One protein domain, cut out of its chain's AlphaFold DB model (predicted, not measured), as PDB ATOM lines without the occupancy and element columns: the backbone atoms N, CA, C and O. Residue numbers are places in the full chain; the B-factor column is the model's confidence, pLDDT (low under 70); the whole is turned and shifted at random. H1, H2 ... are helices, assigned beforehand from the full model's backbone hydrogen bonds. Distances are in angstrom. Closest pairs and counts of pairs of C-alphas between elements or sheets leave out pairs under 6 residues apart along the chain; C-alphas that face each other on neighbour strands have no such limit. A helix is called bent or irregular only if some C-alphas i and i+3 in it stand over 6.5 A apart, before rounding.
ATOM      1  N   ALA A 461     212.428 165.805 138.479       72.75
ATOM      2  CA  ALA A 461     213.181 166.556 139.479       72.75
ATOM      3  C   ALA A 461     214.673 166.629 139.139       72.75
ATOM      4  O   ALA A 461     215.266 167.706 139.243       72.75
ATOM      5  N   VAL A 462     215.275 165.542 138.639       69.69
ATOM      6  CA  VAL A 462     216.666 165.532 138.151       69.69
ATOM      7  C   VAL A 462     216.858 166.576 137.055       69.69
ATOM      8  O   VAL A 462     217.816 167.353 137.075       69.69
ATOM      9  N   LEU A 463     215.921 166.641 136.110       65.38
ATOM     10  CA  LEU A 463     215.967 167.601 135.012       65.38
ATOM     11  C   LEU A 463     215.780 169.036 135.515       65.38
ATOM     12  O   LEU A 463     216.505 169.933 135.085       65.38
ATOM     13  N   ARG A 464     214.877 169.260 136.475       74.06
ATOM     14  CA  ARG A 464     214.691 170.568 137.114       74.06
ATOM     15  C   ARG A 464     215.947 171.035 137.836       74.06
ATOM     16  O   ARG A 464     216.284 172.207 137.703       74.06
ATOM     17  N   VAL A 465     216.669 170.145 138.524       83.12
ATOM     18  CA  VAL A 465     217.980 170.443 139.132       83.12
ATOM     19  C   VAL A 465     219.023 170.765 138.058       83.12
ATOM     20  O   VAL A 465     219.717 171.776 138.174       83.12
ATOM     21  N   LYS A 466     219.081 169.991 136.965       80.38
ATOM     22  CA  LYS A 466     219.980 170.251 135.821       80.38
ATOM     23  C   LYS A 466     219.652 171.544 135.065       80.38
ATOM     24  O   LYS A 466     220.529 172.138 134.438       80.38
ATOM     25  N   ASN A 467     218.404 172.005 135.138       77.88
ATOM     26  CA  ASN A 467     217.954 173.252 134.528       77.88
ATOM     27  C   ASN A 467     218.224 174.489 135.408       77.88
ATOM     28  O   ASN A 467     218.111 175.618 134.920       77.88
ATOM     29  N   GLN A 468     218.598 174.306 136.682       87.00
ATOM     30  CA  GLN A 468     218.979 175.412 137.562       87.00
ATOM     31  C   GLN A 468     220.215 176.135 137.025       87.00
ATOM     32  O   GLN A 468     221.108 175.538 136.418       87.00
ATOM     33  N   LEU A 469     220.280 177.442 137.293       91.12
ATOM     34  CA  LEU A 469     221.395 178.286 136.875       91.12
ATOM     35  C   LEU A 469     222.750 177.733 137.341       91.12
ATOM     36  O   LEU A 469     223.707 177.754 136.575       91.12
ATOM     37  N   SER A 470     222.817 177.193 138.561       94.50
ATOM     38  CA  SER A 470     224.027 176.571 139.109       94.50
ATOM     39  C   SER A 470     224.533 175.435 138.223       94.50
ATOM     40  O   SER A 470     225.682 175.456 137.800       94.50
ATOM     41  N   TYR A 471     223.680 174.478 137.862       92.88
ATOM     42  CA  TYR A 471     224.101 173.349 137.038       92.88
ATOM     43  C   TYR A 471     224.581 173.795 135.650       92.88
ATOM     44  O   TYR A 471     225.621 173.339 135.175       92.88
ATOM     45  N   LYS A 472     223.854 174.721 135.007       88.31
ATOM     46  CA  LYS A 472     224.201 175.246 133.674       88.31
ATOM     47  C   LYS A 472     225.549 175.964 133.668       88.31
ATOM     48  O   LYS A 472     226.362 175.724 132.780       88.31
ATOM     49  N   LEU A 473     225.790 176.817 134.664       93.62
ATOM     50  CA  LEU A 473     227.036 177.568 134.774       93.62
ATOM     51  C   LEU A 473     228.229 176.654 135.059       93.62
ATOM     52  O   LEU A 473     229.250 176.769 134.390       93.62
ATOM     53  N   GLY A 474     228.117 175.724 136.011       94.62
ATOM     54  CA  GLY A 474     229.242 174.841 136.320       94.62
ATOM     55  C   GLY A 474     229.505 173.794 135.241       94.62
ATOM     56  O   GLY A 474     230.660 173.454 135.010       94.62
ATOM     57  N   LYS A 475     228.481 173.349 134.499       93.88
ATOM     58  CA  LYS A 475     228.692 172.552 133.281       93.88
ATOM     59  C   LYS A 475     229.485 173.343 132.233       93.88
ATOM     60  O   LYS A 475     230.470 172.836 131.714       93.88
ATOM     61  N   ALA A 476     229.114 174.599 131.985       89.19
ATOM     62  CA  ALA A 476     229.837 175.455 131.049       89.19
ATOM     63  C   ALA A 476     231.285 175.740 131.484       89.19
ATOM     64  O   ALA A 476     232.154 175.839 130.621       89.19
ATOM     65  N   ILE A 477     231.558 175.838 132.792       92.56
ATOM     66  CA  ILE A 477     232.929 175.923 133.320       92.56
ATOM     67  C   ILE A 477     233.727 174.677 132.923       92.56
ATOM     68  O   ILE A 477     234.803 174.816 132.349       92.56
ATOM     69  N   ILE A 478     233.195 173.478 133.183       92.94
ATOM     70  CA  ILE A 478     233.870 172.209 132.865       92.94
ATOM     71  C   ILE A 478     234.146 172.123 131.361       92.94
ATOM     72  O   ILE A 478     235.304 172.026 130.959       92.94
ATOM     73  N   ASP A 479     233.111 172.284 130.536       88.50
ATOM     74  CA  ASP A 479     233.194 172.133 129.078       88.50
ATOM     75  C   ASP A 479     234.207 173.106 128.436       88.50
ATOM     76  O   ASP A 479     234.814 172.798 127.411       88.50
ATOM     77  N   ASN A 480     234.415 174.284 129.036       82.38
ATOM     78  CA  ASN A 480     235.344 175.302 128.533       82.38
ATOM     79  C   ASN A 480     236.721 175.290 129.217       82.38
ATOM     80  O   ASN A 480     237.613 176.006 128.767       82.38
ATOM     81  N   SER A 481     236.921 174.484 130.262       84.00
ATOM     82  CA  SER A 481     238.179 174.435 131.026       84.00
ATOM     83  C   SER A 481     239.305 173.647 130.345       84.00
ATOM     84  O   SER A 481     240.463 173.790 130.724       84.00
ATOM     85  N   HIS A 482     238.995 172.859 129.310       82.38
ATOM     86  CA  HIS A 482     239.951 171.963 128.648       82.38
ATOM     87  C   HIS A 482     240.838 172.627 127.579       82.38
ATOM     88  O   HIS A 482     241.677 171.958 126.982       82.38
ATOM     89  N   SER A 483     240.657 173.920 127.286       83.06
ATOM     90  CA  SER A 483     241.466 174.623 126.280       83.06
ATOM     91  C   SER A 483     241.673 176.093 126.633       83.06
ATOM     92  O   SER A 483     240.785 176.732 127.199       83.06
ATOM     93  N   LEU A 484     242.818 176.655 126.232       79.56
ATOM     94  CA  LEU A 484     243.145 178.070 126.442       79.56
ATOM     95  C   LEU A 484     242.102 178.997 125.793       79.56
ATOM     96  O   LEU A 484     241.623 179.940 126.416       79.56
ATOM     97  N   MET A 485     241.677 178.675 124.567       68.88
ATOM     98  CA  MET A 485     240.639 179.431 123.860       68.88
ATOM     99  C   MET A 485     239.260 179.293 124.527       68.88
ATOM    100  O   MET A 485     238.481 180.245 124.560       68.88
ATOM    101  N   GLY A 486     238.966 178.122 125.104       75.69
ATOM    102  CA  GLY A 486     237.790 177.888 125.940       75.69
ATOM    103  C   GLY A 486     237.785 178.755 127.199       75.69
ATOM    104  O   GLY A 486     236.765 179.362 127.523       75.69
ATOM    105  N   PHE A 487     238.936 178.884 127.859       78.69
ATOM    106  CA  PHE A 487     239.102 179.726 129.039       78.69
ATOM    107  C   PHE A 487     238.897 181.215 128.719       78.69
ATOM    108  O   PHE A 487     238.142 181.888 129.417       78.69
ATOM    109  N   ILE A 488     239.472 181.709 127.614       80.31
ATOM    110  CA  ILE A 488     239.332 183.111 127.174       80.31
ATOM    111  C   ILE A 488     237.865 183.470 126.886       80.31
ATOM    112  O   ILE A 488     237.397 184.534 127.289       80.31
ATOM    113  N   ARG A 489     237.100 182.584 126.231       81.00
ATOM    114  CA  ARG A 489     235.677 182.834 125.914       81.00
ATOM    115  C   ARG A 489     234.720 182.575 127.085       81.00
ATOM    116  O   ARG A 489     233.539 182.915 126.995       81.00
ATOM    117  N   MET A 490     235.193 181.953 128.167       86.38
ATOM    118  CA  MET A 490     234.360 181.504 129.286       86.38
ATOM    119  C   MET A 490     233.527 182.633 129.924       86.38
ATOM    120  O   MET A 490     232.333 182.409 130.136       86.38
ATOM    121  N   PRO A 491     234.054 183.852 130.171       85.75
ATOM    122  CA  PRO A 491     233.257 184.940 130.748       85.75
ATOM    123  C   PRO A 491     232.031 185.303 129.900       85.75
ATOM    124  O   PRO A 491     230.937 185.486 130.438       85.75
ATOM    125  N   TYR A 492     232.186 185.331 128.572       79.81
ATOM    126  CA  TYR A 492     231.092 185.606 127.639       79.81
ATOM    127  C   TYR A 492     230.033 184.497 127.666       79.81
ATOM    128  O   TYR A 492     228.841 184.778 127.798       79.81
ATOM    129  N   VAL A 493     230.461 183.229 127.620       74.75
ATOM    130  CA  VAL A 493     229.562 182.063 127.684       74.75
ATOM    131  C   VAL A 493     228.745 182.063 128.982       74.75
ATOM    132  O   VAL A 493     227.534 181.842 128.953       74.75
ATOM    133  N   LEU A 494     229.381 182.353 130.121       88.00
ATOM    134  CA  LEU A 494     228.711 182.408 131.421       88.00
ATOM    135  C   LEU A 494     227.709 183.568 131.504       88.00
ATOM    136  O   LEU A 494     226.600 183.372 132.007       88.00
ATOM    137  N   SER A 495     228.062 184.745 130.969       82.06
ATOM    138  CA  SER A 495     227.152 185.896 130.884       82.06
ATOM    139  C   SER A 495     225.923 185.575 130.031       82.06
ATOM    140  O   SER A 495     224.791 185.784 130.464       82.06
ATOM    141  N   TYR A 496     226.133 184.979 128.856       71.94
ATOM    142  CA  TYR A 496     225.063 184.585 127.940       71.94
ATOM    143  C   TYR A 496     224.094 183.571 128.571       71.94
ATOM    144  O   TYR A 496     222.873 183.732 128.493       71.94
ATOM    145  N   ILE A 497     224.622 182.553 129.264       72.62
ATOM    146  CA  ILE A 497     223.812 181.562 129.989       72.62
ATOM    147  C   ILE A 497     222.973 182.230 131.083       72.62
ATOM    148  O   ILE A 497     221.792 181.903 131.231       72.62
ATOM    149  N   ALA A 498     223.555 183.161 131.844       82.69
ATOM    150  CA  ALA A 498     222.843 183.881 132.895       82.69
ATOM    151  C   ALA A 498     221.709 184.755 132.330       82.69
ATOM    152  O   ALA A 498     220.598 184.736 132.871       82.69
ATOM    153  N   ASP A 499     221.953 185.451 131.218       74.00
ATOM    154  CA  ASP A 499     220.961 186.298 130.551       74.00
ATOM    155  C   ASP A 499     219.793 185.492 129.978       74.00
ATOM    156  O   ASP A 499     218.629 185.853 130.181       74.00
ATOM    157  N   ILE A 500     220.068 184.361 129.320       63.06
ATOM    158  CA  ILE A 500     219.012 183.455 128.847       63.06
ATOM    159  C   ILE A 500     218.228 182.881 130.024       63.06
ATOM    160  O   ILE A 500     216.997 182.840 129.988       63.06
ATOM    161  N   HIS A 501     218.912 182.443 131.084       77.81
ATOM    162  CA  HIS A 501     218.254 181.857 132.249       77.81
ATOM    163  C   HIS A 501     217.330 182.861 132.952       77.81
ATOM    164  O   HIS A 501     216.240 182.504 133.394       77.81
ATOM    165  N   LYS A 502     217.722 184.140 133.017       76.50
ATOM    166  CA  LYS A 502     216.882 185.216 133.562       76.50
ATOM    167  C   LYS A 502     215.601 185.411 132.745       76.50
ATOM    168  O   LYS A 502     214.547 185.631 133.337       76.50
ATOM    169  N   LYS A 503     215.691 185.307 131.414       63.94
ATOM    170  CA  LYS A 503     214.560 185.446 130.476       63.94
ATOM    171  C   LYS A 503     213.636 184.220 130.438       63.94
ATOM    172  O   LYS A 503     212.479 184.363 130.073       63.94
ATOM    173  N   SER A 504     214.122 183.042 130.836       51.25
ATOM    174  CA  SER A 504     213.421 181.744 130.739       51.25
ATOM    175  C   SER A 504     212.878 181.212 132.075       51.25
ATOM    176  O   SER A 504     212.642 180.014 132.227       51.25
ATOM    177  N   LYS A 505     212.680 182.082 133.077       53.69
ATOM    178  CA  LYS A 505     212.093 181.677 134.362       53.69
ATOM    179  C   LYS A 505     210.629 181.266 134.186       53.69
ATOM    180  O   LYS A 505     209.758 182.120 134.051       53.69
ATOM    181  N   LEU A 506     210.375 179.966 134.280       48.94
ATOM    182  CA  LEU A 506     209.032 179.406 134.404       48.94
ATOM    183  C   LEU A 506     208.396 179.893 135.716       48.94
ATOM    184  O   LEU A 506     208.995 179.762 136.788       48.94
ATOM    185  N   LYS A 507     207.193 180.465 135.637       44.97
ATOM    186  CA  LYS A 507     206.346 180.750 136.802       44.97
ATOM    187  C   LYS A 507     205.387 179.566 136.974       44.97
ATOM    188  O   LYS A 507     204.909 179.039 135.982       44.97
ATOM    189  N   HIS A 508     205.140 179.154 138.218       50.00
ATOM    190  CA  HIS A 508     204.206 178.074 138.591       50.00
ATOM    191  C   HIS A 508     204.641 176.648 138.195       50.00
ATOM    192  O   HIS A 508     204.100 176.014 137.294       50.00
ATOM    193  N   LEU A 509     205.607 176.098 138.941       55.25
ATOM    194  CA  LEU A 509     205.966 174.677 138.891       55.25
ATOM    195  C   LEU A 509     205.457 173.959 140.146       55.25
ATOM    196  O   LEU A 509     205.529 174.514 141.242       55.25
ATOM    197  N   THR A 510     205.026 172.704 139.998       65.12
ATOM    198  CA  THR A 510     204.758 171.791 141.121       65.12
ATOM    199  C   THR A 510     205.971 171.762 142.070       65.12
ATOM    200  O   THR A 510     207.104 171.824 141.578       65.12
ATOM    201  N   PRO A 511     205.808 171.678 143.404       76.00
ATOM    202  CA  PRO A 511     206.936 171.494 144.324       76.00
ATOM    203  C   PRO A 511     207.829 170.323 143.887       76.00
ATOM    204  O   PRO A 511     207.321 169.300 143.427       76.00
ATOM    205  N   ILE A 512     209.153 170.501 143.924       73.12
ATOM    206  CA  ILE A 512     210.109 169.519 143.372       73.12
ATOM    207  C   ILE A 512     210.124 168.214 144.179       73.12
ATOM    208  O   ILE A 512     210.425 167.163 143.630       73.12
ATOM    209  N   GLU A 513     209.698 168.290 145.434       80.06
ATOM    210  CA  GLU A 513     209.537 167.204 146.401       80.06
ATOM    211  C   GLU A 513     208.414 166.232 146.013       80.06
ATOM    212  O   GLU A 513     208.394 165.096 146.467       80.06
ATOM    213  N   LYS A 514     207.471 166.662 145.160       71.81
ATOM    214  CA  LYS A 514     206.338 165.835 144.713       71.81
ATOM    215  C   LYS A 514     206.656 164.961 143.489       71.81
ATOM    216  O   LYS A 514     205.754 164.320 142.957       71.81
ATOM    217  N   TYR A 515     207.896 164.980 143.003       65.25
ATOM    218  CA  TYR A 515     208.340 164.211 141.836       65.25
ATOM    219  C   TYR A 515     208.895 162.849 142.260       65.25
ATOM    220  O   TYR A 515     209.549 162.732 143.293       65.25
ATOM    221  N   GLU A 516     208.696 161.837 141.419       72.00
ATOM    222  CA  GLU A 516     209.103 160.449 141.694       72.00
ATOM    223  C   GLU A 516     210.626 160.282 141.828       72.00
ATOM    224  O   GLU A 516     211.113 159.451 142.586       72.00
ATOM    225  N   ASP A 517     211.388 161.092 141.089       75.75
ATOM    226  CA  ASP A 517     212.853 161.108 141.064       75.75
ATOM    227  C   ASP A 517     213.450 162.197 141.973       75.75
ATOM    228  O   ASP A 517     214.596 162.611 141.776       75.75
ATOM    229  N   TYR A 518     212.701 162.697 142.966       86.00
ATOM    230  CA  TYR A 518     213.194 163.732 143.882       86.00
ATOM    231  C   TYR A 518     214.499 163.321 144.581       86.00
ATOM    232  O   TYR A 518     215.468 164.084 144.548       86.00
ATOM    233  N   GLU A 519     214.573 162.098 145.108       88.56
ATOM    234  CA  GLU A 519     215.779 161.557 145.755       88.56
ATOM    235  C   GLU A 519     216.980 161.485 144.795       88.56
ATOM    236  O   GLU A 519     218.119 161.795 145.150       88.56
ATOM    237  N   GLU A 520     216.741 161.151 143.526       83.00
ATOM    238  CA  GLU A 520     217.779 161.169 142.490       83.00
ATOM    239  C   GLU A 520     218.214 162.608 142.149       83.00
ATOM    240  O   GLU A 520     219.389 162.883 141.875       83.00
ATOM    241  N   SER A 521     217.294 163.571 142.239       82.12
ATOM    242  CA  SER A 521     217.591 164.991 142.043       82.12
ATOM    243  C   SER A 521     218.491 165.568 143.137       82.12
ATOM    244  O   SER A 521     219.313 166.443 142.850       82.12
ATOM    245  N   LEU A 522     218.395 165.050 144.368       90.75
ATOM    246  CA  LEU A 522     219.292 165.419 145.462       90.75
ATOM    247  C   LEU A 522     220.728 164.989 145.145       90.75
ATOM    248  O   LEU A 522     221.643 165.801 145.271       90.75
ATOM    249  N   LYS A 523     220.922 163.787 144.586       90.69
ATOM    250  CA  LYS A 523     222.240 163.326 144.108       90.69
ATOM    251  C   LYS A 523     222.800 164.220 142.998       90.69
ATOM    252  O   LYS A 523     223.993 164.506 142.974       90.69
ATOM    253  N   CYS A 524     221.945 164.752 142.123       85.00
ATOM    254  CA  CYS A 524     222.376 165.694 141.083       85.00
ATOM    255  C   CYS A 524     222.917 167.021 141.637       85.00
ATOM    256  O   CYS A 524     223.714 167.675 140.959       85.00
ATOM    257  N   LYS A 525     222.523 167.422 142.855       88.94
ATOM    258  CA  LYS A 525     223.116 168.583 143.534       88.94
ATOM    259  C   LYS A 525     224.537 168.305 144.033       88.94
ATOM    260  O   LYS A 525     225.318 169.238 144.194       88.94
ATOM    261  N   GLU A 526     224.911 167.037 144.178       91.94
ATOM    262  CA  GLU A 526     226.268 166.643 144.553       91.94
ATOM    263  C   GLU A 526     227.246 166.601 143.372       91.94
ATOM    264  O   GLU A 526     228.458 166.536 143.588       91.94
ATOM    265  N   HIS A 527     226.748 166.696 142.133       92.88
ATOM    266  CA  HIS A 527     227.580 166.695 140.932       92.88
ATOM    267  C   HIS A 527     228.542 167.888 140.895       92.88
ATOM    268  O   HIS A 527     228.182 169.016 141.252       92.88
ATOM    269  N   LEU A 528     229.730 167.663 140.325       93.19
ATOM    270  CA  LEU A 528     230.749 168.694 140.116       93.19
ATOM    271  C   LEU A 528     230.182 169.936 139.411       93.19
ATOM    272  O   LEU A 528     230.387 171.062 139.861       93.19
ATOM    273  N   SER A 529     229.397 169.734 138.347       94.06
ATOM    274  CA  SER A 529     228.750 170.820 137.600       94.06
ATOM    275  C   SER A 529     227.823 171.669 138.472       94.06
ATOM    276  O   SER A 529     227.743 172.879 138.293       94.06
ATOM    277  N   TYR A 530     227.118 171.067 139.429       95.56
ATOM    278  CA  TYR A 530     226.221 171.811 140.305       95.56
ATOM    279  C   TYR A 530     227.004 172.624 141.343       95.56
ATOM    280  O   TYR A 530     226.765 173.826 141.492       95.56
ATOM    281  N   LYS A 531     227.985 171.989 141.996       95.94
ATOM    282  CA  LYS A 531     228.848 172.603 143.018       95.94
ATOM    283  C   LYS A 531     229.656 173.779 142.467       95.94
ATOM    284  O   LYS A 531     229.654 174.855 143.065       95.94
ATOM    285  N   LEU A 532     230.276 173.622 141.293       95.94
ATOM    286  CA  LEU A 532     231.060 174.689 140.657       95.94
ATOM    287  C   LEU A 532     230.203 175.909 140.313       95.94
ATOM    288  O   LEU A 532     230.593 177.043 140.589       95.94
ATOM    289  N   GLY A 533     229.014 175.706 139.744       96.19
ATOM    290  CA  GLY A 533     228.158 176.836 139.405       96.19
ATOM    291  C   GLY A 533     227.488 177.483 140.616       96.19
ATOM    292  O   GLY A 533     227.272 178.693 140.601       96.19
ATOM    293  N   GLN A 534     227.215 176.740 141.695       96.75
ATOM    294  CA  GLN A 534     226.816 177.348 142.970       96.75
ATOM    295  C   GLN A 534     227.916 178.252 143.540       96.75
ATOM    296  O   GLN A 534     227.632 179.396 143.910       96.75
ATOM    297  N   ALA A 535     229.165 177.774 143.561       95.56
ATOM    298  CA  ALA A 535     230.310 178.565 144.001       95.56
ATOM    299  C   ALA A 535     230.482 179.830 143.135       95.56
ATOM    300  O   ALA A 535     230.691 180.920 143.668       95.56
ATOM    301  N   LEU A 536     230.270 179.734 141.815       95.62
ATOM    302  CA  LEU A 536     230.322 180.891 140.917       95.62
ATOM    303  C   LEU A 536     229.210 181.911 141.218       95.62
ATOM    304  O   LEU A 536     229.459 183.116 141.252       95.62
ATOM    305  N   ILE A 537     227.978 181.455 141.467       95.44
ATOM    306  CA  ILE A 537     226.860 182.342 141.835       95.44
ATOM    307  C   ILE A 537     227.164 183.073 143.151       95.44
ATOM    308  O   ILE A 537     226.914 184.275 143.266       95.44
ATOM    309  N   LYS A 538     227.722 182.367 144.140       94.00
ATOM    310  CA  LYS A 538     228.140 182.931 145.432       94.00
ATOM    311  C   LYS A 538     229.262 183.961 145.269       94.00
ATOM    312  O   LYS A 538     229.217 185.011 145.915       94.00
ATOM    313  N   ALA A 539     230.215 183.693 144.381       91.75
ATOM    314  CA  ALA A 539     231.284 184.616 144.020       91.75
ATOM    315  C   ALA A 539     230.733 185.898 143.389       91.75
ATOM    316  O   ALA A 539     231.067 186.994 143.832       91.75
ATOM    317  N   ASN A 540     229.813 185.760 142.430       89.75
ATOM    318  CA  ASN A 540     229.199 186.886 141.731       89.75
ATOM    319  C   ASN A 540     228.373 187.781 142.677       89.75
ATOM    320  O   ASN A 540     228.443 189.006 142.596       89.75
ATOM    321  N   LYS A 541     227.653 187.190 143.645       89.56
ATOM    322  CA  LYS A 541     226.946 187.942 144.704       89.56
ATOM    323  C   LYS A 541     227.892 188.745 145.607       89.56
ATOM    324  O   LYS A 541     227.484 189.762 146.155       89.56
ATOM    325  N   ASN A 542     229.145 188.312 145.748       90.06
ATOM    326  CA  ASN A 542     230.165 188.934 146.596       90.06
ATOM    327  C   ASN A 542     231.322 189.537 145.783       90.06
ATOM    328  O   ASN A 542     232.442 189.633 146.291       90.06
ATOM    329  N   LYS A 543     231.079 189.938 144.526       82.06
ATOM    330  CA  LYS A 543     232.138 190.375 143.601       82.06
ATOM    331  C   LYS A 543     233.046 191.469 144.178       82.06
ATOM    332  O   LYS A 543     234.259 191.368 144.057       82.06
ATOM    333  N   PHE A 544     232.475 192.434 144.902       81.56
ATOM    334  CA  PHE A 544     233.202 193.552 145.521       81.56
ATOM    335  C   PHE A 544     233.810 193.232 146.900       81.56
ATOM    336  O   PHE A 544     234.473 194.073 147.489       81.56
ATOM    337  N   LYS A 545     233.610 192.013 147.423       86.06
ATOM    338  CA  LYS A 545     234.183 191.514 148.691       86.06
ATOM    339  C   LYS A 545     235.209 190.394 148.453       86.06
ATOM    340  O   LYS A 545     235.330 189.467 149.258       86.06
ATOM    341  N   GLY A 546     235.881 190.419 147.298       86.12
ATOM    342  CA  GLY A 546     236.845 189.391 146.891       86.12
ATOM    343  C   GLY A 546     236.212 188.040 146.530       86.12
ATOM    344  O   GLY A 546     236.871 187.006 146.628       86.12
ATOM    345  N   GLY A 547     234.935 188.017 146.130       87.38
ATOM    346  CA  GLY A 547     234.184 186.785 145.858       87.38
ATOM    347  C   GLY A 547     234.850 185.854 144.840       87.38
ATOM    348  O   GLY A 547     234.857 184.644 145.046       87.38
ATOM    349  N   TYR A 548     235.469 186.397 143.789       88.69
ATOM    350  CA  TYR A 548     236.174 185.599 142.775       88.69
ATOM    351  C   TYR A 548     237.526 185.049 143.247       88.69
ATOM    352  O   TYR A 548     237.927 183.977 142.812       88.69
ATOM    353  N   ILE A 549     238.202 185.717 144.186       88.75
ATOM    354  CA  ILE A 549     239.419 185.175 144.813       88.75
ATOM    355  C   ILE A 549     239.037 183.968 145.680       88.75
ATOM    356  O   ILE A 549     239.627 182.897 145.565       88.75
ATOM    357  N   LYS A 550     237.974 184.102 146.484       88.75
ATOM    358  CA  LYS A 550     237.419 182.999 147.289       88.75
ATOM    359  C   LYS A 550     236.924 181.838 146.421       88.75
ATOM    360  O   LYS A 550     237.106 180.684 146.799       88.75
ATOM    361  N   PHE A 551     236.368 182.138 145.249       92.50
ATOM    362  CA  PHE A 551     235.940 181.137 144.276       92.50
ATOM    363  C   PHE A 551     237.081 180.217 143.838       92.50
ATOM    364  O   PHE A 551     236.880 179.010 143.794       92.50
ATOM    365  N   LEU A 552     238.286 180.740 143.587       89.62
ATOM    366  CA  LEU A 552     239.435 179.913 143.193       89.62
ATOM    367  C   LEU A 552     239.810 178.887 144.277       89.62
ATOM    368  O   LEU A 552     240.056 177.718 143.972       89.62
ATOM    369  N   PHE A 553     239.786 179.293 145.551       91.19
ATOM    370  CA  PHE A 553     240.003 178.380 146.680       91.19
ATOM    371  C   PHE A 553     238.864 177.359 146.827       91.19
ATOM    372  O   PHE A 553     239.115 176.181 147.086       91.19
ATOM    373  N   GLU A 554     237.615 177.787 146.622       91.19
ATOM    374  CA  GLU A 554     236.429 176.925 146.690       91.19
ATOM    375  C   GLU A 554     236.438 175.871 145.568       91.19
ATOM    376  O   GLU A 554     236.217 174.695 145.843       91.19
ATOM    377  N   VAL A 555     236.821 176.243 144.341       91.62
ATOM    378  CA  VAL A 555     237.025 175.319 143.211       91.62
ATOM    379  C   VAL A 555     238.101 174.284 143.538       91.62
ATOM    380  O   VAL A 555     237.860 173.090 143.370       91.62
ATOM    381  N   ARG A 556     239.259 174.705 144.068       90.12
ATOM    382  CA  ARG A 556     240.335 173.780 144.472       90.12
ATOM    383  C   ARG A 556     239.857 172.774 145.523       90.12
ATOM    384  O   ARG A 556     240.233 171.608 145.465       90.12
ATOM    385  N   ASN A 557     239.025 173.205 146.468       90.62
ATOM    386  CA  ASN A 557     238.468 172.327 147.497       90.62
ATOM    387  C   ASN A 557     237.392 171.378 146.952       90.62
ATOM    388  O   ASN A 557     237.348 170.223 147.368       90.62
ATOM    389  N   ILE A 558     236.550 171.836 146.021       91.81
ATOM    390  CA  ILE A 558     235.549 171.000 145.341       91.81
ATOM    391  C   ILE A 558     236.247 169.898 144.534       91.81
ATOM    392  O   ILE A 558     235.881 168.732 144.661       91.81
ATOM    393  N   LEU A 559     237.288 170.244 143.771       88.00
ATOM    394  CA  LEU A 559     238.050 169.299 142.946       88.00
ATOM    395  C   LEU A 559     238.874 168.286 143.756       88.00
ATOM    396  O   LEU A 559     239.253 167.258 143.220       88.00
ATOM    397  N   LYS A 560     239.166 168.562 145.033       84.31
ATOM    398  CA  LYS A 560     239.833 167.610 145.942       84.31
ATOM    399  C   LYS A 560     238.879 166.596 146.581       84.31
ATOM    400  O   LYS A 560     239.339 165.601 147.124       84.31
ATOM    401  N   LYS A 561     237.581 166.907 146.617       75.00
ATOM    402  CA  LYS A 561     236.533 166.112 147.285       75.00
ATOM    403  C   LYS A 561     235.661 165.322 146.307       75.00
ATOM    404  O   LYS A 561     234.745 164.635 146.748       75.00
ATOM    405  N   THR A 562     235.892 165.503 145.012       62.81
ATOM    406  CA  THR A 562     235.191 164.845 143.907       62.81
ATOM    407  C   THR A 562     236.199 163.976 143.187       62.81
ATOM    408  O   THR A 562     235.807 162.869 142.769       62.81
TER     409      THR A 562
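This is residues 461 to 562 of the 562 residues of an uncharacterized protein of Campylobacter sp. LR264d (UniProt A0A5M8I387). Two helical hairpins, H2 with H3 and H5 with H6, pack crosswise through H2 and H5; the short helices H1 and H4 lie side by side at one end. The printed part has 102 residues with six named helices, H1 to H6 in order, and no named strand: all helix, compact, radius of gyration of the C-alphas 14.5 A, spans 40 by 33 by 29 A.

H3, residues 484 to 503, 29.8 A long, begins at C-alpha (243.145, 178.070, 126.442); it is irregular, C-alphas 488 and 491 being 7.3 A apart, with a kink of 43 degrees near residue 491. H2 is residues 469 to 481, H5 528 to 541, H1 461 to 466 and H4 518 to 525. H6, residues 547 to 561, 20.9 A, ends at C-alpha (236.533, 166.112, 147.285).

H3 touches H2, closest C-alphas Gly 486 and Asn 480, 4.4 A. H2 touches H5, Gly 474 to Gly 533, 3.8 A, only just about perpendicular at 72 degrees. H5 touches H6, Ala 539 to Gly 547, 4.1 A. H1 touches H4, Val 462 to Ser 521, 4.0 A. O i to N i+4 pairs are within hydrogen-bond range throughout H1, H2, H4 and H5, in 14 of 16 in H3 and 10 of 11 in H6.

Leu 484 and Lys 514 have the C-alphas farthest apart, 42.9 A. The printed part has no cut; the H3 to H4 link is long, and pLDDT is under 70 at, among others, residues 503 to 510.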